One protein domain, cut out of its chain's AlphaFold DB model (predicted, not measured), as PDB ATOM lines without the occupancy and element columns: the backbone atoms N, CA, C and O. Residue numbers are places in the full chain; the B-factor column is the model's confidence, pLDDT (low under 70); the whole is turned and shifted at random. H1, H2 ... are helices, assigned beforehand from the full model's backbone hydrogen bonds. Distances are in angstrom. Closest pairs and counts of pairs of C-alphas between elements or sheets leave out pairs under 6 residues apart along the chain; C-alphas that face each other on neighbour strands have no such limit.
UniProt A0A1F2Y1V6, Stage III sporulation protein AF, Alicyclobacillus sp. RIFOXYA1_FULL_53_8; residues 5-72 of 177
ATOM      1  N   GLY A   5      23.524  55.940 -14.550       81.75
ATOM      2  CA  GLY A   5      22.643  56.148 -15.698       81.75
ATOM      3  C   GLY A   5      23.286  55.953 -17.078       81.75
ATOM      4  O   GLY A   5      22.635  55.369 -17.942       81.75
ATOM      5  N   GLU A   6      24.538  56.369 -17.314       81.69
ATOM      6  CA  GLU A   6      25.150  56.201 -18.654       81.69
ATOM      7  C   GLU A   6      25.481  54.728 -18.938       81.69
ATOM      8  O   GLU A   6      25.237  54.220 -20.030       81.69
ATOM      9  N   TRP A   7      25.963  54.004 -17.925       81.00
ATOM     10  CA  TRP A   7      26.191  52.565 -18.037       81.00
ATOM     11  C   TRP A   7      24.871  51.801 -18.244       81.00
ATOM     12  O   TRP A   7      24.787  50.914 -19.097       81.00
ATOM     13  N   LEU A   8      23.813  52.171 -17.520       85.00
ATOM     14  CA  LEU A   8      22.505  51.537 -17.675       85.00
ATOM     15  C   LEU A   8      21.938  51.756 -19.087       85.00
ATOM     16  O   LEU A   8      21.395  50.835 -19.696       85.00
ATOM     17  N   LYS A   9      22.125  52.955 -19.645       87.50
ATOM     18  CA  LYS A   9      21.759  53.278 -21.027       87.50
ATOM     19  C   LYS A   9      22.521  52.416 -22.043       87.50
ATOM     20  O   LYS A   9      21.908  51.936 -22.996       87.50
ATOM     21  N   GLN A  10      23.810  52.154 -21.811       84.38
ATOM     22  CA  GLN A  10      24.618  51.246 -22.635       84.38
ATOM     23  C   GLN A  10      24.059  49.811 -22.622       84.38
ATOM     24  O   GLN A  10      23.954  49.178 -23.671       84.38
ATOM     25  N   ILE A  11      23.653  49.303 -21.454       85.50
ATOM     26  CA  ILE A  11      23.062  47.957 -21.314       85.50
ATOM     27  C   ILE A  11      21.733  47.871 -22.053       85.50
ATOM     28  O   ILE A  11      21.520  46.937 -22.822       85.50
ATOM     29  N   ILE A  12      20.847  48.846 -21.841       88.94
ATOM     30  CA  ILE A  12      19.526  48.873 -22.477       88.94
ATOM     31  C   ILE A  12      19.677  48.876 -24.004       88.94
ATOM     32  O   ILE A  12      18.977  48.128 -24.685       88.94
ATOM     33  N   LEU A  13      20.636  49.636 -24.545       89.69
ATOM     34  CA  LEU A  13      20.943  49.654 -25.977       89.69
ATOM     35  C   LEU A  13      21.358  48.269 -26.502       89.69
ATOM     36  O   LEU A  13      20.839  47.817 -27.524       89.69
ATOM     37  N   ILE A  14      22.263  47.582 -25.796       84.81
ATOM     38  CA  ILE A  14      22.736  46.241 -26.171       84.81
ATOM     39  C   ILE A  14      21.597  45.218 -26.089       84.81
ATOM     40  O   ILE A  14      21.456  44.391 -26.986       84.81
ATOM     41  N   VAL A  15      20.757  45.287 -25.052       85.50
ATOM     42  CA  VAL A  15      19.615  44.376 -24.873       85.50
ATOM     43  C   VAL A  15      18.583  44.566 -25.985       85.50
ATOM     44  O   VAL A  15      18.126  43.578 -26.558       85.50
ATOM     45  N   ILE A  16      18.256  45.808 -26.352       90.56
ATOM     46  CA  ILE A  16      17.346  46.092 -27.473       90.56
ATOM     47  C   ILE A  16      17.917  45.538 -28.785       90.56
ATOM     48  O   ILE A  16      17.193  44.890 -29.540       90.56
ATOM     49  N   LEU A  17      19.216  45.731 -29.043       87.50
ATOM     50  CA  LEU A  17      19.889  45.158 -30.214       87.50
ATOM     51  C   LEU A  17      19.886  43.625 -30.207       87.50
ATOM     52  O   LEU A  17      19.686  43.011 -31.255       87.50
ATOM     53  N   ALA A  18      20.082  43.000 -29.047       81.81
ATOM     54  CA  ALA A  18      20.058  41.548 -28.900       81.81
ATOM     55  C   ALA A  18      18.664  40.973 -29.198       81.81
ATOM     56  O   ALA A  18      18.556  40.001 -29.941       81.81
ATOM     57  N   VAL A  19      17.600  41.612 -28.695       82.69
ATOM     58  CA  VAL A  19      16.207  41.233 -28.994       82.69
ATOM     59  C   VAL A  19      15.892  41.440 -30.474       82.69
ATOM     60  O   VAL A  19      15.283  40.574 -31.100       82.69
ATOM     61  N   LEU A  20      16.346  42.552 -31.061       85.62
ATOM     62  CA  LEU A  20      16.177  42.803 -32.490       85.62
ATOM     63  C   LEU A  20      16.886  41.732 -33.326       85.62
ATOM     64  O   LEU A  20      16.315  41.254 -34.298       85.62
ATOM     65  N   THR A  21      18.086  41.316 -32.919       81.62
ATOM     66  CA  THR A  21      18.864  40.252 -33.575       81.62
ATOM     67  C   THR A  21      18.198  38.882 -33.438       81.62
ATOM     68  O   THR A  21      18.226  38.106 -34.389       81.62
ATOM     69  N   ASP A  22      17.569  38.585 -32.297       76.69
ATOM     70  CA  ASP A  22      16.794  37.351 -32.091       76.69
ATOM     71  C   ASP A  22      15.562  37.303 -33.012       76.69
ATOM     72  O   ASP A  22      15.272  36.268 -33.610       76.69
ATOM     73  N   LEU A  23      14.900  38.449 -33.217       81.00
ATOM     74  CA  LEU A  23      13.813  38.594 -34.193       81.00
ATOM     75  C   LEU A  23      14.305  38.503 -35.647       81.00
ATOM     76  O   LEU A  23      13.595  37.998 -36.516       81.00
ATOM     77  N   LEU A  24      15.518  39.000 -35.908       79.69
ATOM     78  CA  LEU A  24      16.152  39.005 -37.228       79.69
ATOM     79  C   LEU A  24      16.754  37.657 -37.621       79.69
ATOM     80  O   LEU A  24      17.219  37.532 -38.754       79.69
ATOM     81  N   LEU A  25      16.768  36.669 -36.723       74.00
ATOM     82  CA  LEU A  25      17.194  35.307 -37.018       74.00
ATOM     83  C   LEU A  25      15.958  34.429 -37.303       74.00
ATOM     84  O   LEU A  25      15.509  33.681 -36.429       74.00
ATOM     85  N   PRO A  26      15.377  34.475 -38.521       62.09
ATOM     86  CA  PRO A  26      14.327  33.550 -38.898       62.09
ATOM     87  C   PRO A  26      14.924  32.143 -38.927       62.09
ATOM     88  O   PRO A  26      15.826  31.825 -39.697       62.09
ATOM     89  N   THR A  27      14.423  31.335 -38.000       66.06
ATOM     90  CA  THR A  27      14.574  29.890 -37.811       66.06
ATOM     91  C   THR A  27      15.406  29.131 -38.856       66.06
ATOM     92  O   THR A  27      15.026  29.079 -40.027       66.06
ATOM     93  N   LYS A  28      16.437  28.409 -38.388       69.81
ATOM     94  CA  LYS A  28      16.753  26.986 -38.680       69.81
ATOM     95  C   LYS A  28      18.199  26.660 -38.294       69.81
ATOM     96  O   LYS A  28      19.080  27.489 -38.472       69.81
ATOM     97  N   ALA A  29      18.404  25.440 -37.781       67.69
ATOM     98  CA  ALA A  29      19.657  24.726 -37.452       67.69
ATOM     99  C   ALA A  29      20.753  25.485 -36.663       67.69
ATOM    100  O   ALA A  29      21.161  25.023 -35.599       67.69
ATOM    101  N   MET A  30      21.200  26.653 -37.127       73.50
ATOM    102  CA  MET A  30      22.241  27.477 -36.503       73.50
ATOM    103  C   MET A  30      21.753  28.301 -35.302       73.50
ATOM    104  O   MET A  30      22.556  28.746 -34.483       73.50
ATOM    105  N   GLN A  31      20.434  28.442 -35.131       76.00
ATOM    106  CA  GLN A  31      19.834  29.196 -34.024       76.00
ATOM    107  C   GLN A  31      20.204  28.622 -32.646       76.00
ATOM    108  O   GLN A  31      20.352  29.372 -31.685       76.00
ATOM    109  N   LYS A  32      20.433  27.302 -32.544       79.75
ATOM    110  CA  LYS A  32      20.870  26.655 -31.295       79.75
ATOM    111  C   LYS A  32      22.220  27.194 -30.813       79.75
ATOM    112  O   LYS A  32      22.402  27.385 -29.617       79.75
ATOM    113  N   TYR A  33      23.146  27.443 -31.734       86.19
ATOM    114  CA  TYR A  33      24.481  27.940 -31.403       86.19
ATOM    115  C   TYR A  33      24.441  29.431 -31.068       86.19
ATOM    116  O   TYR A  33      24.993  29.843 -30.051       86.19
ATOM    117  N   VAL A  34      23.711  30.220 -31.865       83.44
ATOM    118  CA  VAL A  34      23.547  31.661 -31.622       83.44
ATOM    119  C   VAL A  34      22.862  31.919 -30.282       83.44
ATOM    120  O   VAL A  34      23.316  32.773 -29.534       83.44
ATOM    121  N   ARG A  35      21.845  31.132 -29.913       77.69
ATOM    122  CA  ARG A  35      21.150  31.267 -28.623       77.69
ATOM    123  C   ARG A  35      22.085  31.103 -27.422       77.69
ATOM    124  O   ARG A  35      21.991  31.867 -26.466       77.69
ATOM    125  N   THR A  36      22.996  30.135 -27.476       87.06
ATOM    126  CA  THR A  36      23.968  29.892 -26.399       87.06
ATOM    127  C   THR A  36      24.979  31.030 -26.295       87.06
ATOM    128  O   THR A  36      25.253  31.517 -25.200       87.06
ATOM    129  N   VAL A  37      25.504  31.488 -27.433       87.31
ATOM    130  CA  VAL A  37      26.482  32.583 -27.469       87.31
ATOM    131  C   VAL A  37      25.835  33.909 -27.059       87.31
ATOM    132  O   VAL A  37      26.425  34.645 -26.277       87.31
ATOM    133  N   MET A  38      24.603  34.189 -27.490       83.12
ATOM    134  CA  MET A  38      23.856  35.385 -27.081       83.12
ATOM    135  C   MET A  38      23.574  35.395 -25.580       83.12
ATOM    136  O   MET A  38      23.776  36.421 -24.938       83.12
ATOM    137  N   GLY A  39      23.190  34.255 -24.993       83.81
ATOM    138  CA  GLY A  39      23.043  34.136 -23.540       83.81
ATOM    139  C   GLY A  39      24.342  34.458 -22.795       83.81
ATOM    140  O   GLY A  39      24.327  35.213 -21.825       83.81
ATOM    141  N   LEU A  40      25.480  33.961 -23.291       90.50
ATOM    142  CA  LEU A  40      26.798  34.262 -22.729       90.50
ATOM    143  C   LEU A  40      27.161  35.751 -22.858       90.50
ATOM    144  O   LEU A  40      27.643  36.345 -21.897       90.50
ATOM    145  N   VAL A  41      26.905  36.363 -24.017       85.00
ATOM    146  CA  VAL A  41      27.169  37.789 -24.272       85.00
ATOM    147  C   VAL A  41      26.316  38.679 -23.367       85.00
ATOM    148  O   VAL A  41      26.832  39.639 -22.802       85.00
ATOM    149  N   VAL A  42      25.038  38.343 -23.171       84.06
ATOM    150  CA  VAL A  42      24.139  39.079 -22.268       84.06
ATOM    151  C   VAL A  42      24.619  38.981 -20.821       84.06
ATOM    152  O   VAL A  42      24.714  40.003 -20.142       84.06
ATOM    153  N   ILE A  43      24.985  37.783 -20.353       89.12
ATOM    154  CA  ILE A  43      25.547  37.596 -19.005       89.12
ATOM    155  C   ILE A  43      26.832  38.415 -18.844       89.12
ATOM    156  O   ILE A  43      26.979  39.131 -17.856       89.12
ATOM    157  N   ALA A  44      27.741  38.363 -19.821       86.81
ATOM    158  CA  ALA A  44      28.992  39.115 -19.787       86.81
ATOM    159  C   ALA A  44      28.764  40.639 -19.775       86.81
ATOM    160  O   ALA A  44      29.430  41.352 -19.023       86.81
ATOM    161  N   ALA A  45      27.796  41.136 -20.550       84.12
ATOM    162  CA  ALA A  45      27.425  42.550 -20.573       84.12
ATOM    163  C   ALA A  45      26.881  43.022 -19.213       84.12
ATOM    164  O   ALA A  45      27.220  44.112 -18.755       84.12
ATOM    165  N   ILE A  46      26.090  42.182 -18.537       83.75
ATOM    166  CA  ILE A  46      25.566  42.463 -17.191       83.75
ATOM    167  C   ILE A  46      26.662  42.337 -16.120       83.75
ATOM    168  O   ILE A  46      26.576  42.988 -15.082       83.75
ATOM    169  N   LEU A  47      27.711  41.544 -16.354       87.12
ATOM    170  CA  LEU A  47      28.785  41.320 -15.384       87.12
ATOM    171  C   LEU A  47      29.754  42.509 -15.266       87.12
ATOM    172  O   LEU A  47      30.192  42.832 -14.164       87.12
ATOM    173  N   GLN A  48      30.052  43.197 -16.373       83.06
ATOM    174  CA  GLN A  48      30.930  44.383 -16.417       83.06
ATOM    175  C   GLN A  48      30.708  45.442 -15.309       83.06
ATOM    176  O   GLN A  48      31.691  45.837 -14.686       83.06
ATOM    177  N   PRO A  49      29.484  45.913 -15.013       82.19
ATOM    178  CA  PRO A  49      29.203  46.854 -13.909       82.19
ATOM    179  C   PRO A  49      29.306  46.272 -12.498       82.19
ATOM    180  O   PRO A  49      29.465  47.027 -11.544       82.19
ATOM    181  N   ILE A  50      29.170  44.954 -12.344       85.31
ATOM    182  CA  ILE A  50      29.164  44.290 -11.036       85.31
ATOM    183  C   ILE A  50      30.608  44.151 -10.541       85.31
ATOM    184  O   ILE A  50      30.878  44.288  -9.350       85.31
ATOM    185  N   ILE A  51      31.550  43.951 -11.469       85.75
ATOM    186  CA  ILE A  51      32.989  43.853 -11.206       85.75
ATOM    187  C   ILE A  51      33.532  45.026 -10.359       85.75
ATOM    188  O   ILE A  51      34.148  44.750  -9.329       85.75
ATOM    189  N   PRO A  52      33.334  46.312 -10.715       81.81
ATOM    190  CA  PRO A  52      33.854  47.425  -9.920       81.81
ATOM    191  C   PRO A  52      33.201  47.554  -8.537       81.81
ATOM    192  O   PRO A  52      33.852  48.064  -7.628       81.81
ATOM    193  N   LEU A  53      31.961  47.079  -8.347       82.38
ATOM    194  CA  LEU A  53      31.326  47.034  -7.023       82.38
ATOM    195  C   LEU A  53      32.027  46.003  -6.126       82.38
ATOM    196  O   LEU A  53      32.403  46.319  -5.004       82.38
ATOM    197  N   PHE A  54      32.315  44.818  -6.668       85.31
ATOM    198  CA  PHE A  54      33.048  43.767  -5.956       85.31
ATOM    199  C   PHE A  54      34.496  44.149  -5.634       85.31
ATOM    200  O   PHE A  54      34.972  43.886  -4.532       85.31
ATOM    201  N   GLN A  55      35.207  44.761  -6.587       83.38
ATOM    202  CA  GLN A  55      36.606  45.156  -6.389       83.38
ATOM    203  C   GLN A  55      36.760  46.205  -5.293       83.38
ATOM    204  O   GLN A  55      37.761  46.187  -4.586       83.38
ATOM    205  N   ARG A  56      35.793  47.114  -5.160       79.75
ATOM    206  CA  ARG A  56      35.855  48.210  -4.197       79.75
ATOM    207  C   ARG A  56      35.726  47.693  -2.763       79.75
ATOM    208  O   ARG A  56      36.611  47.963  -1.961       79.75
ATOM    209  N   ASP A  57      34.731  46.849  -2.496       84.19
ATOM    210  CA  ASP A  57      34.584  46.209  -1.186       84.19
ATOM    211  C   ASP A  57      35.808  45.331  -0.867       84.19
ATOM    212  O   ASP A  57      36.411  45.443   0.199       84.19
ATOM    213  N   TRP A  58      36.252  44.496  -1.812       83.00
ATOM    214  CA  TRP A  58      37.396  43.605  -1.584       83.00
ATOM    215  C   TRP A  58      38.715  44.350  -1.377       83.00
ATOM    216  O   TRP A  58      39.494  43.955  -0.512       83.00
ATOM    217  N   ALA A  59      38.979  45.410  -2.142       85.31
ATOM    218  CA  ALA A  59      40.189  46.216  -1.995       85.31
ATOM    219  C   ALA A  59      40.214  46.966  -0.653       85.31
ATOM    220  O   ALA A  59      41.263  47.024  -0.007       85.31
ATOM    221  N   ASP A  60      39.069  47.476  -0.196       87.56
ATOM    222  CA  ASP A  60      38.949  48.143   1.104       87.56
ATOM    223  C   ASP A  60      39.165  47.142   2.257       87.56
ATOM    224  O   ASP A  60      39.923  47.412   3.191       87.56
ATOM    225  N   HIS A  61      38.613  45.929   2.157       87.75
ATOM    226  CA  HIS A  61      38.841  44.867   3.144       87.75
ATOM    227  C   HIS A  61      40.289  44.340   3.151       87.75
ATOM    228  O   HIS A  61      40.862  44.132   4.223       87.75
ATOM    229  N   LEU A  62      40.906  44.154   1.980       89.38
ATOM    230  CA  LEU A  62      42.310  43.739   1.856       89.38
ATOM    231  C   LEU A  62      43.263  44.799   2.404       89.38
ATOM    232  O   LEU A  62      44.199  44.464   3.125       89.38
ATOM    233  N   SER A  63      43.021  46.071   2.090       88.44
ATOM    234  CA  SER A  63      43.855  47.165   2.592       88.44
ATOM    235  C   SER A  63      43.734  47.323   4.107       88.44
ATOM    236  O   SER A  63      44.757  47.500   4.765       88.44
ATOM    237  N   ALA A  64      42.538  47.159   4.683       88.94
ATOM    238  CA  ALA A  64      42.344  47.145   6.132       88.94
ATOM    239  C   ALA A  64      43.052  45.956   6.805       88.94
ATOM    240  O   ALA A  64      43.697  46.136   7.838       88.94
ATOM    241  N   MET A  65      42.993  44.761   6.208       89.94
ATOM    242  CA  MET A  65      43.678  43.572   6.727       89.94
ATOM    243  C   MET A  65      45.202  43.738   6.684       89.94
ATOM    244  O   MET A  65      45.871  43.516   7.692       89.94
ATOM    245  N   VAL A  66      45.750  44.210   5.561       90.56
ATOM    246  CA  VAL A  66      47.189  44.486   5.414       90.56
ATOM    247  C   VAL A  66      47.635  45.606   6.357       90.56
ATOM    248  O   VAL A  66      48.671  45.478   7.005       90.56
ATOM    249  N   ALA A  67      46.849  46.674   6.498       88.31
ATOM    250  CA  ALA A  67      47.138  47.745   7.449       88.31
ATOM    251  C   ALA A  67      47.113  47.242   8.900       88.31
ATOM    252  O   ALA A  67      47.961  47.642   9.694       88.31
ATOM    253  N   SER A  68      46.189  46.339   9.242       86.50
ATOM    254  CA  SER A  68      46.109  45.740  10.576       86.50
ATOM    255  C   SER A  68      47.262  44.776  10.866       86.50
ATOM    256  O   SER A  68      47.760  44.762  11.987       86.50
ATOM    257  N   GLU A  69      47.747  44.038   9.865       85.75
ATOM    258  CA  GLU A  69      48.917  43.160   9.981       85.75
ATOM    259  C   GLU A  69      50.194  43.990  10.182       85.75
ATOM    260  O   GLU A  69      50.964  43.747  11.108       85.75
ATOM    261  N   VAL A  70      50.375  45.048   9.382       83.06
ATOM    262  CA  VAL A  70      51.508  45.979   9.505       83.06
ATOM    263  C   VAL A  70      51.475  46.726  10.845       83.06
ATOM    264  O   VAL A  70      52.509  46.859  11.500       83.06
ATOM    265  N   ALA A  71      50.297  47.166  11.297       82.50
ATOM    266  CA  ALA A  71      50.136  47.832  12.591       82.50
ATOM    267  C   ALA A  71      50.338  46.874  13.780       82.50
ATOM    268  O   ALA A  71      50.903  47.271  14.799       82.50
ATOM    269  N   SER A  72      49.927  45.609  13.654       75.81
ATOM    270  CA  SER A  72      50.127  44.590  14.696       75.81
ATOM    271  C   SER A  72      51.585  44.133  14.773       75.81
ATOM    272  O   SER A  72      52.101  43.912  15.866       75.81
TER     273      SER A  72
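What this domain is: This is residues 5 to 72 of the 177 residues of the protein "Stage III sporulation protein AF" of Alicyclobacillus sp. RIFOXYA1_FULL_53_8 (UniProt A0A1F2Y1V6). Two helices, H1 and H2, run side by side as a loosely formed helical hairpin, and a third, H3, sticks out beyond the end of H2 as a long arm. The three helices make a long, thin shape, lying nearly in one flat layer, and the free arm H3 gives it much of its length. The printed part has 68 residues, with three named helices in the order H1, H2, H3 and no named strand; the class is all helix. The whole is extended, with a radius of gyration of the C-alphas of 19.7 A, and the C-alphas span 65 by 28 by 7 A.

Where its parts are: Begin at C-alpha 5, at (22.643, 56.148, -15.698), where H1 starts; it covers residues 5 to 23 and measures 27.0 A from first to last C-alpha. Pass the link of residues 24 to 30 and you reach H2, residues 31 to 47, 24.0 A long, which ends with C-alpha 47 at (28.785, 41.320, -15.384). After Gln 48 and Pro 49 comes H3, residues 50 to 72, 33.2 A long and the longest helix by residues; it ends with C-alpha 72 at (50.127, 44.590, 14.696).

How they stand to each other: Look first at H1 and H2, a helical hairpin: they touch, with 4 pairs of C-alphas within 8 A, and H1 does so with residues 11 to 18 alone. Their closest C-alphas are those of Ile 11 and Ala 45, 7.0 A apart, and their centres are 12.8 A apart. Their lines stand at a shallow tilt of 5 degrees, and they run opposite ways. Going on to H3, you find that it touches no helix: H2 and H3 meet only through their link, and H1 and H3 are apart. In the backbones of H1 and H3 every O i to N i+4 pair is within hydrogen-bond range, and in H2 12 of 13 are.

The domain as a whole: The two C-alphas farthest apart are those of Pro 26, in the link between H1 and H2, and Ser 72, at 65.4 A. Residues 50 to 72, which belong to H3, stand free; the body without them has 45 residues and spans 38 by 17 by 5 A. The link from H1 to H2 is short, with 7 residues, and the link from H2 to H3 is tight, with 2. The printed part has no cut. In the B-factor column the mean pLDDT of the printed part is 83.2, and residues 26 to 29 are under 70, where the model's confidence is low.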